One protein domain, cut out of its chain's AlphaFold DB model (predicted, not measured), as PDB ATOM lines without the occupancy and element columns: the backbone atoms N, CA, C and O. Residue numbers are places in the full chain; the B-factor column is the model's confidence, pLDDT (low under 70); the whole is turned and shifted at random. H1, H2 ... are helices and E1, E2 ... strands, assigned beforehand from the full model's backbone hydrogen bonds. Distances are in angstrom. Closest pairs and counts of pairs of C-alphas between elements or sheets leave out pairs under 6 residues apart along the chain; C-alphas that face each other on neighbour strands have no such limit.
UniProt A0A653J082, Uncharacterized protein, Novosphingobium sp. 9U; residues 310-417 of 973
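What this domain is: This is residues 310 to 417 of the 973 residues of an uncharacterized protein of Novosphingobium sp. 9U (UniProt A0A653J082). Two small three-stranded sheets, E1 E5 E6 and E2 E3 E4, make the body, with the last helix, H4, packed over E2 and grazing the other sheet. H1 covers part of E5 and E6 at one end of the long axis; the unnamed loop of residues 328 to 341 reaches to the other. The 108 printed residues hold four named helices and six named strands, in the order H1 E1 E2 E3 H2 H3 E4 E5 E6 H4; the class is mixed, helices and strands. E1 E5 E6 is mixed, E2 E3 E4 antiparallel throughout. The whole is compact, with a radius of gyration of the C-alphas of 13.0 A, and spans 40 by 31 by 23 A.

How they stand to each other: Start at H1, residues 310 to 316: it is on the sheet of E1, 324 to 327, E5, 388 to 393, and E6, 399 to 404, at a height over the sheet of 8.4 A. It is over E6 and only just over E5, with 3 C-alphas there; its closest C-alphas to E6 are Cys 315 and Cys 402, 6.1 A. E1 and E5 are parallel, with N 325 and O 390 at 2.8 A, within hydrogen-bond range; E5 and E6 form an antiparallel hairpin, with N 391 and O 401 at 2.9 A. Look next at the hairpin of E2, 342 to 346, and E3, 349 to 353, where N 344 and O 351 are 3.0 A apart; E4, 381 to 383, is antiparallel to E3, with N 352 and O 381 at 2.8 A. H2, 356 to 360, is on neither sheet and only just touches H3, 375 to 378, with 3 pairs of C-alphas within 8 A, Leu 356 and Phe 377 closest at 5.0 A. H3 stands at the level of the sheet E2 E3 E4. H4, 405 to 413, has a height over that sheet of 7.3 A and is slantwise to E2, at 48 degrees on the local plane; C-alphas 342 and 412 are closest, 4.9 A. Every O i to N i+4 pair is within range in H1 and H2, 3 of 5 in H4; H3 is too short for one.

Where its parts are: Find C-alpha 310 at (-34.497, 36.358, -27.305), where H1 begins. Among the longer elements E5 measures 16.0 A, E6 16.7 A and H4 13.3 A, ending at C-alpha 413, (-40.656, 55.003, -10.436).

The domain as a whole: The C-alphas farthest apart, Glu 310 and Trp 334, are 40.9 A apart. The printed part has no cut; E1 to E2 and H2 to H3 are long links. Mean pLDDT of the printed part is 75.2, with residues 329 to 338 among those under 70.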
ATOM      1  N   GLU A 310     -33.874  37.667 -27.060       84.69
ATOM      2  CA  GLU A 310     -34.497  36.358 -27.305       84.69
ATOM      3  C   GLU A 310     -35.594  36.055 -26.274       84.69
ATOM      4  O   GLU A 310     -36.721  35.723 -26.655       84.69
ATOM      5  N   LYS A 311     -35.321  36.295 -24.982       85.94
ATOM      6  CA  LYS A 311     -36.308  36.167 -23.893       85.94
ATOM      7  C   LYS A 311     -37.531  37.064 -24.113       85.94
ATOM      8  O   LYS A 311     -38.667  36.613 -23.931       85.94
ATOM      9  N   LEU A 312     -37.324  38.325 -24.509       85.25
ATOM     10  CA  LEU A 312     -38.406  39.262 -24.836       85.25
ATOM     11  C   LEU A 312     -39.215  38.774 -26.044       85.25
ATOM     12  O   LEU A 312     -40.443  38.761 -25.978       85.25
ATOM     13  N   ALA A 313     -38.556  38.296 -27.101       86.81
ATOM     14  CA  ALA A 313     -39.218  37.781 -28.295       86.81
ATOM     15  C   ALA A 313     -40.045  36.511 -28.004       86.81
ATOM     16  O   ALA A 313     -41.209  36.437 -28.403       86.81
ATOM     17  N   LYS A 314     -39.513  35.547 -27.232       84.88
ATOM     18  CA  LYS A 314     -40.285  34.389 -26.730       84.88
ATOM     19  C   LYS A 314     -41.480  34.830 -25.883       84.88
ATOM     20  O   LYS A 314     -42.568  34.266 -25.984       84.88
ATOM     21  N   CYS A 315     -41.305  35.854 -25.048       86.44
ATOM     22  CA  CYS A 315     -42.382  36.380 -24.215       86.44
ATOM     23  C   CYS A 315     -43.513  36.995 -25.056       86.44
ATOM     24  O   CYS A 315     -44.684  36.690 -24.805       86.44
ATOM     25  N   GLN A 316     -43.163  37.787 -26.076       84.94
ATOM     26  CA  GLN A 316     -44.093  38.425 -27.014       84.94
ATOM     27  C   GLN A 316     -44.851  37.403 -27.875       84.94
ATOM     28  O   GLN A 316     -46.057  37.548 -28.057       84.94
ATOM     29  N   ARG A 317     -44.192  36.322 -28.321       84.69
ATOM     30  CA  ARG A 317     -44.845  35.186 -29.006       84.69
ATOM     31  C   ARG A 317     -45.687  34.296 -28.075       84.69
ATOM     32  O   ARG A 317     -46.293  33.330 -28.521       84.69
ATOM     33  N   GLY A 318     -45.741  34.605 -26.777       79.44
ATOM     34  CA  GLY A 318     -46.527  33.868 -25.786       79.44
ATOM     35  C   GLY A 318     -45.858  32.601 -25.240       79.44
ATOM     36  O   GLY A 318     -46.366  32.036 -24.274       79.44
ATOM     37  N   GLU A 319     -44.700  32.209 -25.775       74.75
ATOM     38  CA  GLU A 319     -43.977  30.964 -25.465       74.75
ATOM     39  C   GLU A 319     -43.509  30.886 -24.000       74.75
ATOM     40  O   GLU A 319     -43.392  29.794 -23.443       74.75
ATOM     41  N   THR A 320     -43.289  32.028 -23.332       64.50
ATOM     42  CA  THR A 320     -42.944  32.033 -21.901       64.50
ATOM     43  C   THR A 320     -44.164  31.777 -21.007       64.50
ATOM     44  O   THR A 320     -45.116  32.563 -20.951       64.50
ATOM     45  N   LYS A 321     -44.101  30.702 -20.215       62.16
ATOM     46  CA  LYS A 321     -44.899  30.553 -18.988       62.16
ATOM     47  C   LYS A 321     -44.154  31.266 -17.858       62.16
ATOM     48  O   LYS A 321     -42.961  31.044 -17.694       62.16
ATOM     49  N   GLY A 322     -44.831  32.122 -17.095       72.38
ATOM     50  CA  GLY A 322     -44.182  32.919 -16.054       72.38
ATOM     51  C   GLY A 322     -45.122  33.904 -15.365       72.38
ATOM     52  O   GLY A 322     -46.329  33.903 -15.610       72.38
ATOM     53  N   MET A 323     -44.541  34.735 -14.501       88.50
ATOM     54  CA  MET A 323     -45.240  35.734 -13.691       88.50
ATOM     55  C   MET A 323     -45.929  36.804 -14.545       88.50
ATOM     56  O   MET A 323     -45.300  37.409 -15.417       88.50
ATOM     57  N   VAL A 324     -47.209  37.053 -14.253       92.75
ATOM     58  CA  VAL A 324     -48.035  38.127 -14.815       92.75
ATOM     59  C   VAL A 324     -48.404  39.098 -13.694       92.75
ATOM     60  O   VAL A 324     -49.290  38.819 -12.888       92.75
ATOM     61  N   PHE A 325     -47.736  40.248 -13.643       92.25
ATOM     62  CA  PHE A 325     -48.025  41.305 -12.675       92.25
ATOM     63  C   PHE A 325     -49.199  42.164 -13.172       92.25
ATOM     64  O   PHE A 325     -49.077  42.788 -14.228       92.25
ATOM     65  N   PRO A 326     -50.347  42.227 -12.475       89.62
ATOM     66  CA  PRO A 326     -51.375  43.213 -12.784       89.62
ATOM     67  C   PRO A 326     -50.845  44.622 -12.496       89.62
ATOM     68  O   PRO A 326     -50.341  44.879 -11.408       89.62
ATOM     69  N   LEU A 327     -50.985  45.536 -13.451       86.00
ATOM     70  CA  LEU A 327     -50.681  46.957 -13.306       86.00
ATOM     71  C   LEU A 327     -51.972  47.760 -13.467       86.00
ATOM     72  O   LEU A 327     -52.653  47.659 -14.492       86.00
ATOM     73  N   ARG A 328     -52.318  48.562 -12.458       79.56
ATOM     74  CA  ARG A 328     -53.472  49.466 -12.504       79.56
ATOM     75  C   ARG A 328     -53.247  50.695 -11.637       79.56
ATOM     76  O   ARG A 328     -52.981  50.564 -10.441       79.56
ATOM     77  N   MET A 329     -53.409  51.870 -12.233       66.62
ATOM     78  CA  MET A 329     -53.096  53.145 -11.592       66.62
ATOM     79  C   MET A 329     -54.202  53.581 -10.624       66.62
ATOM     80  O   MET A 329     -55.384  53.308 -10.884       66.62
ATOM     81  N   PRO A 330     -53.875  54.310  -9.541       53.78
ATOM     82  CA  PRO A 330     -54.866  55.120  -8.844       53.78
ATOM     83  C   PRO A 330     -55.436  56.182  -9.796       53.78
ATOM     84  O   PRO A 330     -54.704  56.822 -10.544       53.78
ATOM     85  N   LYS A 331     -56.760  56.366  -9.769       50.78
ATOM     86  CA  LYS A 331     -57.446  57.531 -10.349       50.78
ATOM     87  C   LYS A 331     -58.442  58.014  -9.299       50.78
ATOM     88  O   LYS A 331     -59.420  57.315  -9.037       50.78
ATOM     89  N   GLY A 332     -58.150  59.158  -8.678       42.88
ATOM     90  CA  GLY A 332     -58.860  59.663  -7.498       42.88
ATOM     91  C   GLY A 332     -58.562  58.889  -6.203       42.88
ATOM     92  O   GLY A 332     -58.104  57.746  -6.227       42.88
ATOM     93  N   LEU A 333     -58.861  59.515  -5.058       34.88
ATOM     94  CA  LEU A 333     -58.561  59.004  -3.706       34.88
ATOM     95  C   LEU A 333     -59.267  57.683  -3.333       34.88
ATOM     96  O   LEU A 333     -58.873  57.029  -2.373       34.88
ATOM     97  N   TRP A 334     -60.318  57.307  -4.065       36.25
ATOM     98  CA  TRP A 334     -61.280  56.272  -3.661       36.25
ATOM     99  C   TRP A 334     -61.267  55.015  -4.550       36.25
ATOM    100  O   TRP A 334     -62.136  54.152  -4.422       36.25
ATOM    101  N   ARG A 335     -60.280  54.871  -5.448       52.62
ATOM    102  CA  ARG A 335     -60.101  53.650  -6.253       52.62
ATOM    103  C   ARG A 335     -59.465  52.545  -5.395       52.62
ATOM    104  O   ARG A 335     -58.249  52.480  -5.260       52.62
ATOM    105  N   LEU A 336     -60.294  51.669  -4.827       44.75
ATOM    106  CA  LEU A 336     -59.862  50.579  -3.933       44.75
ATOM    107  C   LEU A 336     -59.175  49.403  -4.656       44.75
ATOM    108  O   LEU A 336     -58.489  48.603  -4.029       44.75
ATOM    109  N   ASP A 337     -59.354  49.288  -5.972       61.72
ATOM    110  CA  ASP A 337     -58.901  48.179  -6.815       61.72
ATOM    111  C   ASP A 337     -57.667  48.551  -7.662       61.72
ATOM    112  O   ASP A 337     -57.633  48.366  -8.881       61.72
ATOM    113  N   VAL A 338     -56.643  49.099  -6.998       67.69
ATOM    114  CA  VAL A 338     -55.353  49.503  -7.590       67.69
ATOM    115  C   VAL A 338     -54.282  48.416  -7.500       67.69
ATOM    116  O   VAL A 338     -54.253  47.611  -6.568       67.69
ATOM    117  N   ALA A 339     -53.361  48.434  -8.463       76.81
ATOM    118  CA  ALA A 339     -52.247  47.501  -8.558       76.81
ATOM    119  C   ALA A 339     -50.958  48.227  -9.003       76.81
ATOM    120  O   ALA A 339     -50.551  48.085 -10.156       76.81
ATOM    121  N   PRO A 340     -50.322  49.033  -8.131       75.94
ATOM    122  CA  PRO A 340     -48.974  49.546  -8.375       75.94
ATOM    123  C   PRO A 340     -47.936  48.410  -8.350       75.94
ATOM    124  O   PRO A 340     -48.191  47.315  -7.830       75.94
ATOM    125  N   ILE A 341     -46.751  48.676  -8.897       80.81
ATOM    126  CA  ILE A 341     -45.602  47.763  -8.906       80.81
ATOM    127  C   ILE A 341     -44.487  48.451  -8.124       80.81
ATOM    128  O   ILE A 341     -43.996  49.475  -8.556       80.81
ATOM    129  N   MET A 342     -44.077  47.910  -6.979       75.25
ATOM    130  CA  MET A 342     -43.012  48.497  -6.155       75.25
ATOM    131  C   MET A 342     -41.733  47.677  -6.332       75.25
ATOM    132  O   MET A 342     -41.624  46.587  -5.773       75.25
ATOM    133  N   ALA A 343     -40.772  48.162  -7.111       83.00
ATOM    134  CA  ALA A 343     -39.523  47.469  -7.408       83.00
ATOM    135  C   ALA A 343     -38.319  48.223  -6.833       83.00
ATOM    136  O   ALA A 343     -38.180  49.426  -7.021       83.00
ATOM    137  N   GLN A 344     -37.420  47.504  -6.162       84.12
ATOM    138  CA  GLN A 344     -36.215  48.080  -5.568       84.12
ATOM    139  C   GLN A 344     -34.988  47.237  -5.920       84.12
ATOM    140  O   GLN A 344     -34.972  46.029  -5.678       84.12
ATOM    141  N   ARG A 345     -33.932  47.862  -6.453       84.69
ATOM    142  CA  ARG A 345     -32.643  47.190  -6.666       84.69
ATOM    143  C   ARG A 345     -31.986  46.893  -5.316       84.69
ATOM    144  O   ARG A 345     -31.884  47.780  -4.471       84.69
ATOM    145  N   LYS A 346     -31.526  45.658  -5.123       81.06
ATOM    146  CA  LYS A 346     -30.893  45.180  -3.890       81.06
ATOM    147  C   LYS A 346     -29.703  44.286  -4.247       81.06
ATOM    148  O   LYS A 346     -29.820  43.067  -4.279       81.06
ATOM    149  N   GLY A 347     -28.561  44.917  -4.513       84.50
ATOM    150  CA  GLY A 347     -27.396  44.245  -5.095       84.50
ATOM    151  C   GLY A 347     -27.557  44.073  -6.607       84.50
ATOM    152  O   GLY A 347     -27.981  45.002  -7.302       84.50
ATOM    153  N   ASP A 348     -27.220  42.888  -7.107       82.62
ATOM    154  CA  ASP A 348     -27.439  42.476  -8.494       82.62
ATOM    155  C   ASP A 348     -28.926  42.221  -8.807       82.62
ATOM    156  O   ASP A 348     -29.358  42.461  -9.935       82.62
ATOM    157  N   GLU A 349     -29.724  41.834  -7.809       82.06
ATOM    158  CA  GLU A 349     -31.158  41.546  -7.941       82.06
ATOM    159  C   GLU A 349     -32.077  42.780  -7.806       82.06
ATOM    160  O   GLU A 349     -31.713  43.843  -7.290       82.06
ATOM    161  N   ILE A 350     -33.319  42.619  -8.264       86.62
ATOM    162  CA  ILE A 350     -34.404  43.600  -8.228       86.62
ATOM    163  C   ILE A 350     -35.612  42.956  -7.541       86.62
ATOM    164  O   ILE A 350     -36.181  41.979  -8.021       86.62
ATOM    165  N   VAL A 351     -35.997  43.507  -6.393       85.56
ATOM    166  CA  VAL A 351     -37.055  42.982  -5.524       85.56
ATOM    167  C   VAL A 351     -38.374  43.669  -5.865       85.56
ATOM    168  O   VAL A 351     -38.561  44.839  -5.536       85.56
ATOM    169  N   VAL A 352     -39.287  42.945  -6.514       83.06
ATOM    170  CA  VAL A 352     -40.583  43.443  -7.004       83.06
ATOM    171  C   VAL A 352     -41.725  43.028  -6.073       83.06
ATOM    172  O   VAL A 352     -41.918  41.847  -5.790       83.06
ATOM    173  N   LYS A 353     -42.511  44.001  -5.615       82.38
ATOM    174  CA  LYS A 353     -43.609  43.871  -4.647       82.38
ATOM    175  C   LYS A 353     -44.923  44.410  -5.207       82.38
ATOM    176  O   LYS A 353     -44.924  45.341  -6.009       82.38
ATOM    177  N   GLN A 354     -46.045  43.895  -4.708       77.00
ATOM    178  CA  GLN A 354     -47.390  44.431  -4.949       77.00
ATOM    179  C   GLN A 354     -48.241  44.414  -3.668       77.00
ATOM    180  O   GLN A 354     -48.004  43.578  -2.796       77.00
ATOM    181  N   PRO A 355     -49.233  45.312  -3.505       63.97
ATOM    182  CA  PRO A 355     -49.954  45.432  -2.241       63.97
ATOM    183  C   PRO A 355     -50.962  44.290  -2.030       63.97
ATOM    184  O   PRO A 355     -51.914  44.128  -2.795       63.97
ATOM    185  N   LEU A 356     -50.793  43.538  -0.936       54.38
ATOM    186  CA  LEU A 356     -51.636  42.398  -0.541       54.38
ATOM    187  C   LEU A 356     -53.143  42.730  -0.553       54.38
ATOM    188  O   LEU A 356     -53.939  42.018  -1.166       54.38
ATOM    189  N   ASN A 357     -53.533  43.844   0.071       48.69
ATOM    190  CA  ASN A 357     -54.944  44.204   0.255       48.69
ATOM    191  C   ASN A 357     -55.603  44.816  -0.996       48.69
ATOM    192  O   ASN A 357     -56.825  44.802  -1.083       48.69
ATOM    193  N   GLY A 358     -54.818  45.334  -1.951       56.38
ATOM    194  CA  GLY A 358     -55.322  45.894  -3.215       56.38
ATOM    195  C   GLY A 358     -55.300  44.894  -4.376       56.38
ATOM    196  O   GLY A 358     -56.194  44.912  -5.223       56.38
ATOM    197  N   VAL A 359     -54.324  43.975  -4.387       66.50
ATOM    198  CA  VAL A 359     -54.100  43.025  -5.487       66.50
ATOM    199  C   VAL A 359     -54.471  41.591  -5.114       66.50
ATOM    200  O   VAL A 359     -55.304  40.990  -5.787       66.50
ATOM    201  N   TYR A 360     -53.890  41.032  -4.046       58.75
ATOM    202  CA  TYR A 360     -54.066  39.614  -3.697       58.75
ATOM    203  C   TYR A 360     -55.483  39.295  -3.199       58.75
ATOM    204  O   TYR A 360     -56.089  38.308  -3.617       58.75
ATOM    205  N   ALA A 361     -56.031  40.142  -2.322       51.91
ATOM    206  CA  ALA A 361     -57.375  39.968  -1.766       51.91
ATOM    207  C   ALA A 361     -58.500  40.183  -2.802       51.91
ATOM    208  O   ALA A 361     -59.616  39.678  -2.642       51.91
ATOM    209  N   THR A 362     -58.220  40.924  -3.875       63.22
ATOM    210  CA  THR A 362     -59.231  41.472  -4.783       63.22
ATOM    211  C   THR A 362     -59.584  40.494  -5.902       63.22
ATOM    212  O   THR A 362     -58.737  40.060  -6.682       63.22
ATOM    213  N   GLY A 363     -60.876  40.180  -6.050       70.38
ATOM    214  CA  GLY A 363     -61.357  39.203  -7.039       70.38
ATOM    215  C   GLY A 363     -60.990  39.515  -8.499       70.38
ATOM    216  O   GLY A 363     -60.889  38.587  -9.300       70.38
ATOM    217  N   MET A 364     -60.743  40.787  -8.830       77.69
ATOM    218  CA  MET A 364     -60.401  41.259 -10.178       77.69
ATOM    219  C   MET A 364     -59.057  40.729 -10.702       77.69
ATOM    220  O   MET A 364     -58.950  40.395 -11.880       77.69
ATOM    221  N   PHE A 365     -58.046  40.633  -9.837       83.81
ATOM    222  CA  PHE A 365     -56.683  40.238 -10.211       83.81
ATOM    223  C   PHE A 365     -56.425  38.738 -10.000       83.81
ATOM    224  O   PHE A 365     -55.303  38.254 -10.129       83.81
ATOM    225  N   ARG A 366     -57.468  37.966  -9.666       83.06
ATOM    226  CA  ARG A 366     -57.377  36.559  -9.239       83.06
ATOM    227  C   ARG A 366     -56.812  35.605 -10.306       83.06
ATOM    228  O   ARG A 366     -56.424  34.491  -9.953       83.06
ATOM    229  N   LYS A 367     -56.779  35.973 -11.594       85.69
ATOM    230  CA  LYS A 367     -56.140  35.142 -12.638       85.69
ATOM    231  C   LYS A 367     -54.625  35.362 -12.654       85.69
ATOM    232  O   LYS A 367     -53.869  34.409 -12.775       85.69
ATOM    233  N   GLU A 368     -54.211  36.604 -12.468       87.81
ATOM    234  CA  GLU A 368     -52.843  37.105 -12.522       87.81
ATOM    235  C   GLU A 368     -52.107  36.787 -11.212       87.81
ATOM    236  O   GLU A 368     -51.029  36.203 -11.236       87.81
ATOM    237  N   VAL A 369     -52.760  37.001 -10.064       81.44
ATOM    238  CA  VAL A 369     -52.301  36.591  -8.722       81.44
ATOM    239  C   VAL A 369     -51.949  35.099  -8.655       81.44
ATOM    240  O   VAL A 369     -50.999  34.733  -7.974       81.44
ATOM    241  N   LYS A 370     -52.645  34.226  -9.399       84.75
ATOM    242  CA  LYS A 370     -52.312  32.787  -9.485       84.75
ATOM    243  C   LYS A 370     -50.995  32.486 -10.212       84.75
ATOM    244  O   LYS A 370     -50.515  31.361 -10.121       84.75
ATOM    245  N   THR A 371     -50.436  33.448 -10.943       85.06
ATOM    246  CA  THR A 371     -49.127  33.339 -11.610       85.06
ATOM    247  C   THR A 371     -47.986  33.919 -10.772       85.06
ATOM    248  O   THR A 371     -46.824  33.761 -11.138       85.06
ATOM    249  N   LEU A 372     -48.307  34.592  -9.662       81.12
ATOM    250  CA  LEU A 372     -47.354  35.275  -8.794       81.12
ATOM    251  C   LEU A 372     -47.110  34.455  -7.516       81.12
ATOM    252  O   LEU A 372     -48.067  33.958  -6.915       81.12
ATOM    253  N   PRO A 373     -45.856  34.323  -7.050       74.94
ATOM    254  CA  PRO A 373     -45.586  33.723  -5.752       74.94
ATOM    255  C   PRO A 373     -46.103  34.632  -4.627       74.94
ATOM    256  O   PRO A 373     -46.113  35.856  -4.747       74.94
ATOM    257  N   MET A 374     -46.478  34.043  -3.486       68.31
ATOM    258  CA  MET A 374     -46.938  34.805  -2.313       68.31
ATOM    259  C   MET A 374     -45.885  35.817  -1.820       68.31
ATOM    260  O   MET A 374     -46.238  36.866  -1.281       68.31
ATOM    261  N   SER A 375     -44.596  35.543  -2.052       64.00
ATOM    262  CA  SER A 375     -43.502  36.463  -1.737       64.00
ATOM    263  C   SER A 375     -43.710  37.848  -2.353       64.00
ATOM    264  O   SER A 375     -43.510  38.824  -1.637       64.00
ATOM    265  N   THR A 376     -44.238  37.964  -3.580       73.31
ATOM    266  CA  THR A 376     -44.582  39.244  -4.235       73.31
ATOM    267  C   THR A 376     -45.445  40.166  -3.363       73.31
ATOM    268  O   THR A 376     -45.333  41.383  -3.472       73.31
ATOM    269  N   PHE A 377     -46.269  39.621  -2.463       67.38
ATOM    270  CA  PHE A 377     -47.177  40.400  -1.614       67.38
ATOM    271  C   PHE A 377     -46.705  40.576  -0.162       67.38
ATOM    272  O   PHE A 377     -47.298  41.371   0.565       67.38
ATOM    273  N   LEU A 378     -45.660  39.852   0.266       48.44
ATOM    274  CA  LEU A 378     -45.189  39.819   1.662       48.44
ATOM    275  C   LEU A 378     -43.735  40.288   1.854       48.44
ATOM    276  O   LEU A 378     -43.420  40.882   2.880       48.44
ATOM    277  N   GLY A 379     -42.849  40.053   0.880       52.81
ATOM    278  CA  GLY A 379     -41.423  40.426   0.945       52.81
ATOM    279  C   GLY A 379     -40.827  40.939  -0.374       52.81
ATOM    280  O   GLY A 379     -39.789  41.598  -0.365       52.81
ATOM    281  N   GLY A 380     -41.532  40.715  -1.481       68.75
ATOM    282  CA  GLY A 380     -41.089  40.882  -2.860       68.75
ATOM    283  C   GLY A 380     -40.633  39.566  -3.490       68.75
ATOM    284  O   GLY A 380     -40.160  38.664  -2.802       68.75
ATOM    285  N   VAL A 381     -40.782  39.454  -4.808       80.88
ATOM    286  CA  VAL A 381     -40.113  38.431  -5.618       80.88
ATOM    287  C   VAL A 381     -38.842  39.021  -6.213       80.88
ATOM    288  O   VAL A 381     -38.822  40.176  -6.635       80.88
ATOM    289  N   HIS A 382     -37.770  38.242  -6.201       90.06
ATOM    290  CA  HIS A 382     -36.468  38.657  -6.698       90.06
ATOM    291  C   HIS A 382     -36.367  38.316  -8.190       90.06
ATOM    292  O   HIS A 382     -36.644  37.183  -8.583       90.06
ATOM    293  N   LEU A 383     -36.003  39.305  -9.004       87.06
ATOM    294  CA  LEU A 383     -35.725  39.183 -10.435       87.06
ATOM    295  C   LEU A 383     -34.289  39.633 -10.701       87.06
ATOM    296  O   LEU A 383     -33.824  40.609 -10.109       87.06
ATOM    297  N   LYS A 384     -33.602  39.004 -11.648       90.94
ATOM    298  CA  LYS A 384     -32.386  39.578 -12.232       90.94
ATOM    299  C   LYS A 384     -32.757  40.706 -13.204       90.94
ATOM    300  O   LYS A 384     -33.869  40.709 -13.735       90.94
ATOM    301  N   PRO A 385     -31.843  41.653 -13.493       89.69
ATOM    302  CA  PRO A 385     -32.086  42.724 -14.464       89.69
ATOM    303  C   PRO A 385     -32.550  42.193 -15.827       89.69
ATOM    304  O   PRO A 385     -33.439  42.784 -16.433       89.69
ATOM    305  N   ASP A 386     -32.012  41.036 -16.221       89.50
ATOM    306  CA  ASP A 386     -32.200  40.368 -17.513       89.50
ATOM    307  C   ASP A 386     -33.281  39.266 -17.506       89.50
ATOM    308  O   ASP A 386     -33.392  38.493 -18.469       89.50
ATOM    309  N   ASP A 387     -34.054  39.140 -16.423       89.56
ATOM    310  CA  ASP A 387     -35.222  38.256 -16.378       89.56
ATOM    311  C   ASP A 387     -36.415  38.946 -17.041       89.56
ATOM    312  O   ASP A 387     -36.645  40.136 -16.836       89.56
ATOM    313  N   VAL A 388     -37.197  38.208 -17.832       89.94
ATOM    314  CA  VAL A 388     -38.351  38.760 -18.556       89.94
ATOM    315  C   VAL A 388     -39.655  38.294 -17.922       89.94
ATOM    316  O   VAL A 388     -39.921  37.095 -17.814       89.94
ATOM    317  N   VAL A 389     -40.492  39.258 -17.547       90.81
ATOM    318  CA  VAL A 389     -41.796  39.042 -16.912       90.81
ATOM    319  C   VAL A 389     -42.915  39.699 -17.717       90.81
ATOM    320  O   VAL A 389     -42.682  40.569 -18.560       90.81
ATOM    321  N   LYS A 390     -44.154  39.262 -17.476       93.69
ATOM    322  CA  LYS A 390     -45.348  39.824 -18.110       93.69
ATOM    323  C   LYS A 390     -45.991  40.833 -17.161       93.69
ATOM    324  O   LYS A 390     -46.150  40.559 -15.976       93.69
ATOM    325  N   VAL A 391     -46.398  41.984 -17.682       91.44
ATOM    326  CA  VAL A 391     -47.182  42.990 -16.953       91.44
ATOM    327  C   VAL A 391     -48.502  43.186 -17.686       91.44
ATOM    328  O   VAL A 391     -48.515  43.351 -18.904       91.44
ATOM    329  N   LYS A 392     -49.622  43.141 -16.966       90.44
ATOM    330  CA  LYS A 392     -50.968  43.288 -17.523       90.44
ATOM    331  C   LYS A 392     -51.555  44.639 -17.135       90.44
ATOM    332  O   LYS A 392     -51.924  44.829 -15.982       90.44
ATOM    333  N   VAL A 393     -51.665  45.557 -18.087       83.44
ATOM    334  CA  VAL A 393     -52.079  46.948 -17.864       83.44
ATOM    335  C   VAL A 393     -53.602  47.062 -17.944       83.44
ATOM    336  O   VAL A 393     -54.188  47.028 -19.023       83.44
ATOM    337  N   TYR A 394     -54.275  47.182 -16.799       80.81
ATOM    338  CA  TYR A 394     -55.744  47.191 -16.732       80.81
ATOM    339  C   TYR A 394     -56.368  48.490 -17.247       80.81
ATOM    340  O   TYR A 394     -57.443  48.441 -17.838       80.81
ATOM    341  N   ASP A 395     -55.704  49.636 -17.060       73.31
ATOM    342  CA  ASP A 395     -56.169  50.915 -17.615       73.31
ATOM    343  C   ASP A 395     -55.974  51.009 -19.154       73.31
ATOM    344  O   ASP A 395     -56.581  51.879 -19.770       73.31
ATOM    345  N   ASP A 396     -55.211  50.093 -19.779       70.75
ATOM    346  CA  ASP A 396     -55.088  49.904 -21.246       70.75
ATOM    347  C   ASP A 396     -55.766  48.582 -21.673       70.75
ATOM    348  O   ASP A 396     -55.142  47.649 -22.184       70.75
ATOM    349  N   GLY A 397     -57.057  48.440 -21.347       73.19
ATOM    350  CA  GLY A 397     -57.900  47.310 -21.773       73.19
ATOM    351  C   GLY A 397     -57.517  45.926 -21.223       73.19
ATOM    352  O   GLY A 397     -58.085  44.922 -21.649       73.19
ATOM    353  N   GLY A 398     -56.565  45.835 -20.289       77.38
ATOM    354  CA  GLY A 398     -56.013  44.562 -19.819       77.38
ATOM    355  C   GLY A 398     -54.949  43.964 -20.745       77.38
ATOM    356  O   GLY A 398     -54.700  42.758 -20.669       77.38
ATOM    357  N   LYS A 399     -54.331  44.779 -21.610       84.31
ATOM    358  CA  LYS A 399     -53.219  44.406 -22.496       84.31
ATOM    359  C   LYS A 399     -52.029  43.863 -21.704       84.31
ATOM    360  O   LYS A 399     -51.701  44.374 -20.634       84.31
ATOM    361  N   ILE A 400     -51.356  42.847 -22.241       85.25
ATOM    362  CA  ILE A 400     -50.129  42.292 -21.657       85.25
ATOM    363  C   ILE A 400     -48.917  42.832 -22.420       85.25
ATOM    364  O   ILE A 400     -48.874  42.765 -23.646       85.25
ATOM    365  N   ILE A 401     -47.931  43.334 -21.681       86.31
ATOM    366  CA  ILE A 401     -46.603  43.712 -22.172       86.31
ATOM    367  C   ILE A 401     -45.540  42.791 -21.557       86.31
ATOM    368  O   ILE A 401     -45.729  42.248 -20.467       86.31
ATOM    369  N   CYS A 402     -44.426  42.614 -22.262       89.94
ATOM    370  CA  CYS A 402     -43.249  41.889 -21.786       89.94
ATOM    371  C   CYS A 402     -42.149  42.894 -21.454       89.94
ATOM    372  O   CYS A 402     -41.843  43.746 -22.285       89.94
ATOM    373  N   VAL A 403     -41.587  42.796 -20.253       86.81
ATOM    374  CA  VAL A 403     -40.624  43.764 -19.706       86.81
ATOM    375  C   VAL A 403     -39.501  43.041 -18.971       86.81
ATOM    376  O   VAL A 403     -39.688  41.915 -18.501       86.81
ATOM    377  N   THR A 404     -38.333  43.670 -18.878       90.44
ATOM    378  CA  THR A 404     -37.198  43.123 -18.120       90.44
ATOM    379  C   THR A 404     -37.323  43.431 -16.625       90.44
ATOM    380  O   THR A 404     -38.032  44.359 -16.231       90.44
ATOM    381  N   GLY A 405     -36.591  42.713 -15.770       85.06
ATOM    382  CA  GLY A 405     -36.458  43.059 -14.354       85.06
ATOM    383  C   GLY A 405     -35.932  44.486 -14.160       85.06
ATOM    384  O   GLY A 405     -36.406  45.199 -13.277       85.06
ATOM    385  N   ALA A 406     -35.026  44.949 -15.030       83.69
ATOM    386  CA  ALA A 406     -34.553  46.335 -15.042       83.69
ATOM    387  C   ALA A 406     -35.663  47.353 -15.373       83.69
ATOM    388  O   ALA A 406     -35.684  48.442 -14.803       83.69
ATOM    389  N   ASP A 407     -36.611  47.005 -16.247       82.69
ATOM    390  CA  ASP A 407     -37.768  47.852 -16.562       82.69
ATOM    391  C   ASP A 407     -38.817  47.875 -15.442       82.69
ATOM    392  O   ASP A 407     -39.543  48.859 -15.315       82.69
ATOM    393  N   MET A 408     -38.870  46.851 -14.577       83.44
ATOM    394  CA  MET A 408     -39.743  46.873 -13.394       83.44
ATOM    395  C   MET A 408     -39.371  48.007 -12.427       83.44
ATOM    396  O   MET A 408     -40.259  48.519 -11.752       83.44
ATOM    397  N   LEU A 409     -38.104  48.454 -12.399       75.62
ATOM    398  CA  LEU A 409     -37.699  49.672 -11.679       75.62
ATOM    399  C   LEU A 409     -38.372  50.913 -12.279       75.62
ATOM    400  O   LEU A 409     -39.028  51.648 -11.559       75.62
ATOM    401  N   LYS A 410     -38.337  51.077 -13.607       73.19
ATOM    402  CA  LYS A 410     -38.977  52.209 -14.308       73.19
ATOM    403  C   LYS A 410     -40.498  52.224 -14.101       73.19
ATOM    404  O   LYS A 410     -41.095  53.283 -13.934       73.19
ATOM    405  N   LEU A 411     -41.128  51.045 -14.084       69.31
ATOM    406  CA  LEU A 411     -42.547  50.886 -13.736       69.31
ATOM    407  C   LEU A 411     -42.828  51.175 -12.252       69.31
ATOM    408  O   LEU A 411     -43.935  51.589 -11.915       69.31
ATOM    409  N   SER A 412     -41.842  50.994 -11.372       71.44
ATOM    410  CA  SER A 412     -41.929  51.415  -9.974       71.44
ATOM    411  C   SER A 412     -41.802  52.917  -9.822       71.44
ATOM    412  O   SER A 412     -42.656  53.515  -9.188       71.44
ATOM    413  N   ASP A 413     -40.821  53.547 -10.461       60.84
ATOM    414  CA  ASP A 413     -40.656  55.003 -10.436       60.84
ATOM    415  C   ASP A 413     -41.908  55.711 -11.000       60.84
ATOM    416  O   ASP A 413     -42.329  56.753 -10.501       60.84
ATOM    417  N   ALA A 414     -42.575  55.094 -11.985       54.25
ATOM    418  CA  ALA A 414     -43.854  55.544 -12.535       54.25
ATOM    419  C   ALA A 414     -45.097  55.221 -11.669       54.25
ATOM    420  O   ALA A 414     -46.187  55.695 -11.994       54.25
ATOM    421  N   THR A 415     -44.978  54.416 -10.600       54.69
ATOM    422  CA  THR A 415     -46.098  54.046  -9.702       54.69
ATOM    423  C   THR A 415     -45.820  54.205  -8.200       54.69
ATOM    424  O   THR A 415     -46.639  53.774  -7.382       54.69
ATOM    425  N   ASP A 416     -44.706  54.835  -7.812       47.06
ATOM    426  CA  ASP A 416     -44.278  54.913  -6.415       47.06
ATOM    427  C   ASP A 416     -45.131  55.874  -5.574       47.06
ATOM    428  O   ASP A 416     -45.037  57.101  -5.656       47.06
ATOM    429  N   MET A 417     -45.903  55.278  -4.666       41.16
ATOM    430  CA  MET A 417     -46.721  55.969  -3.674       41.16
ATOM    431  C   MET A 417     -45.915  56.827  -2.682       41.16
ATOM    432  O   MET A 417     -46.527  57.643  -1.999       41.16
TER     433      MET A 417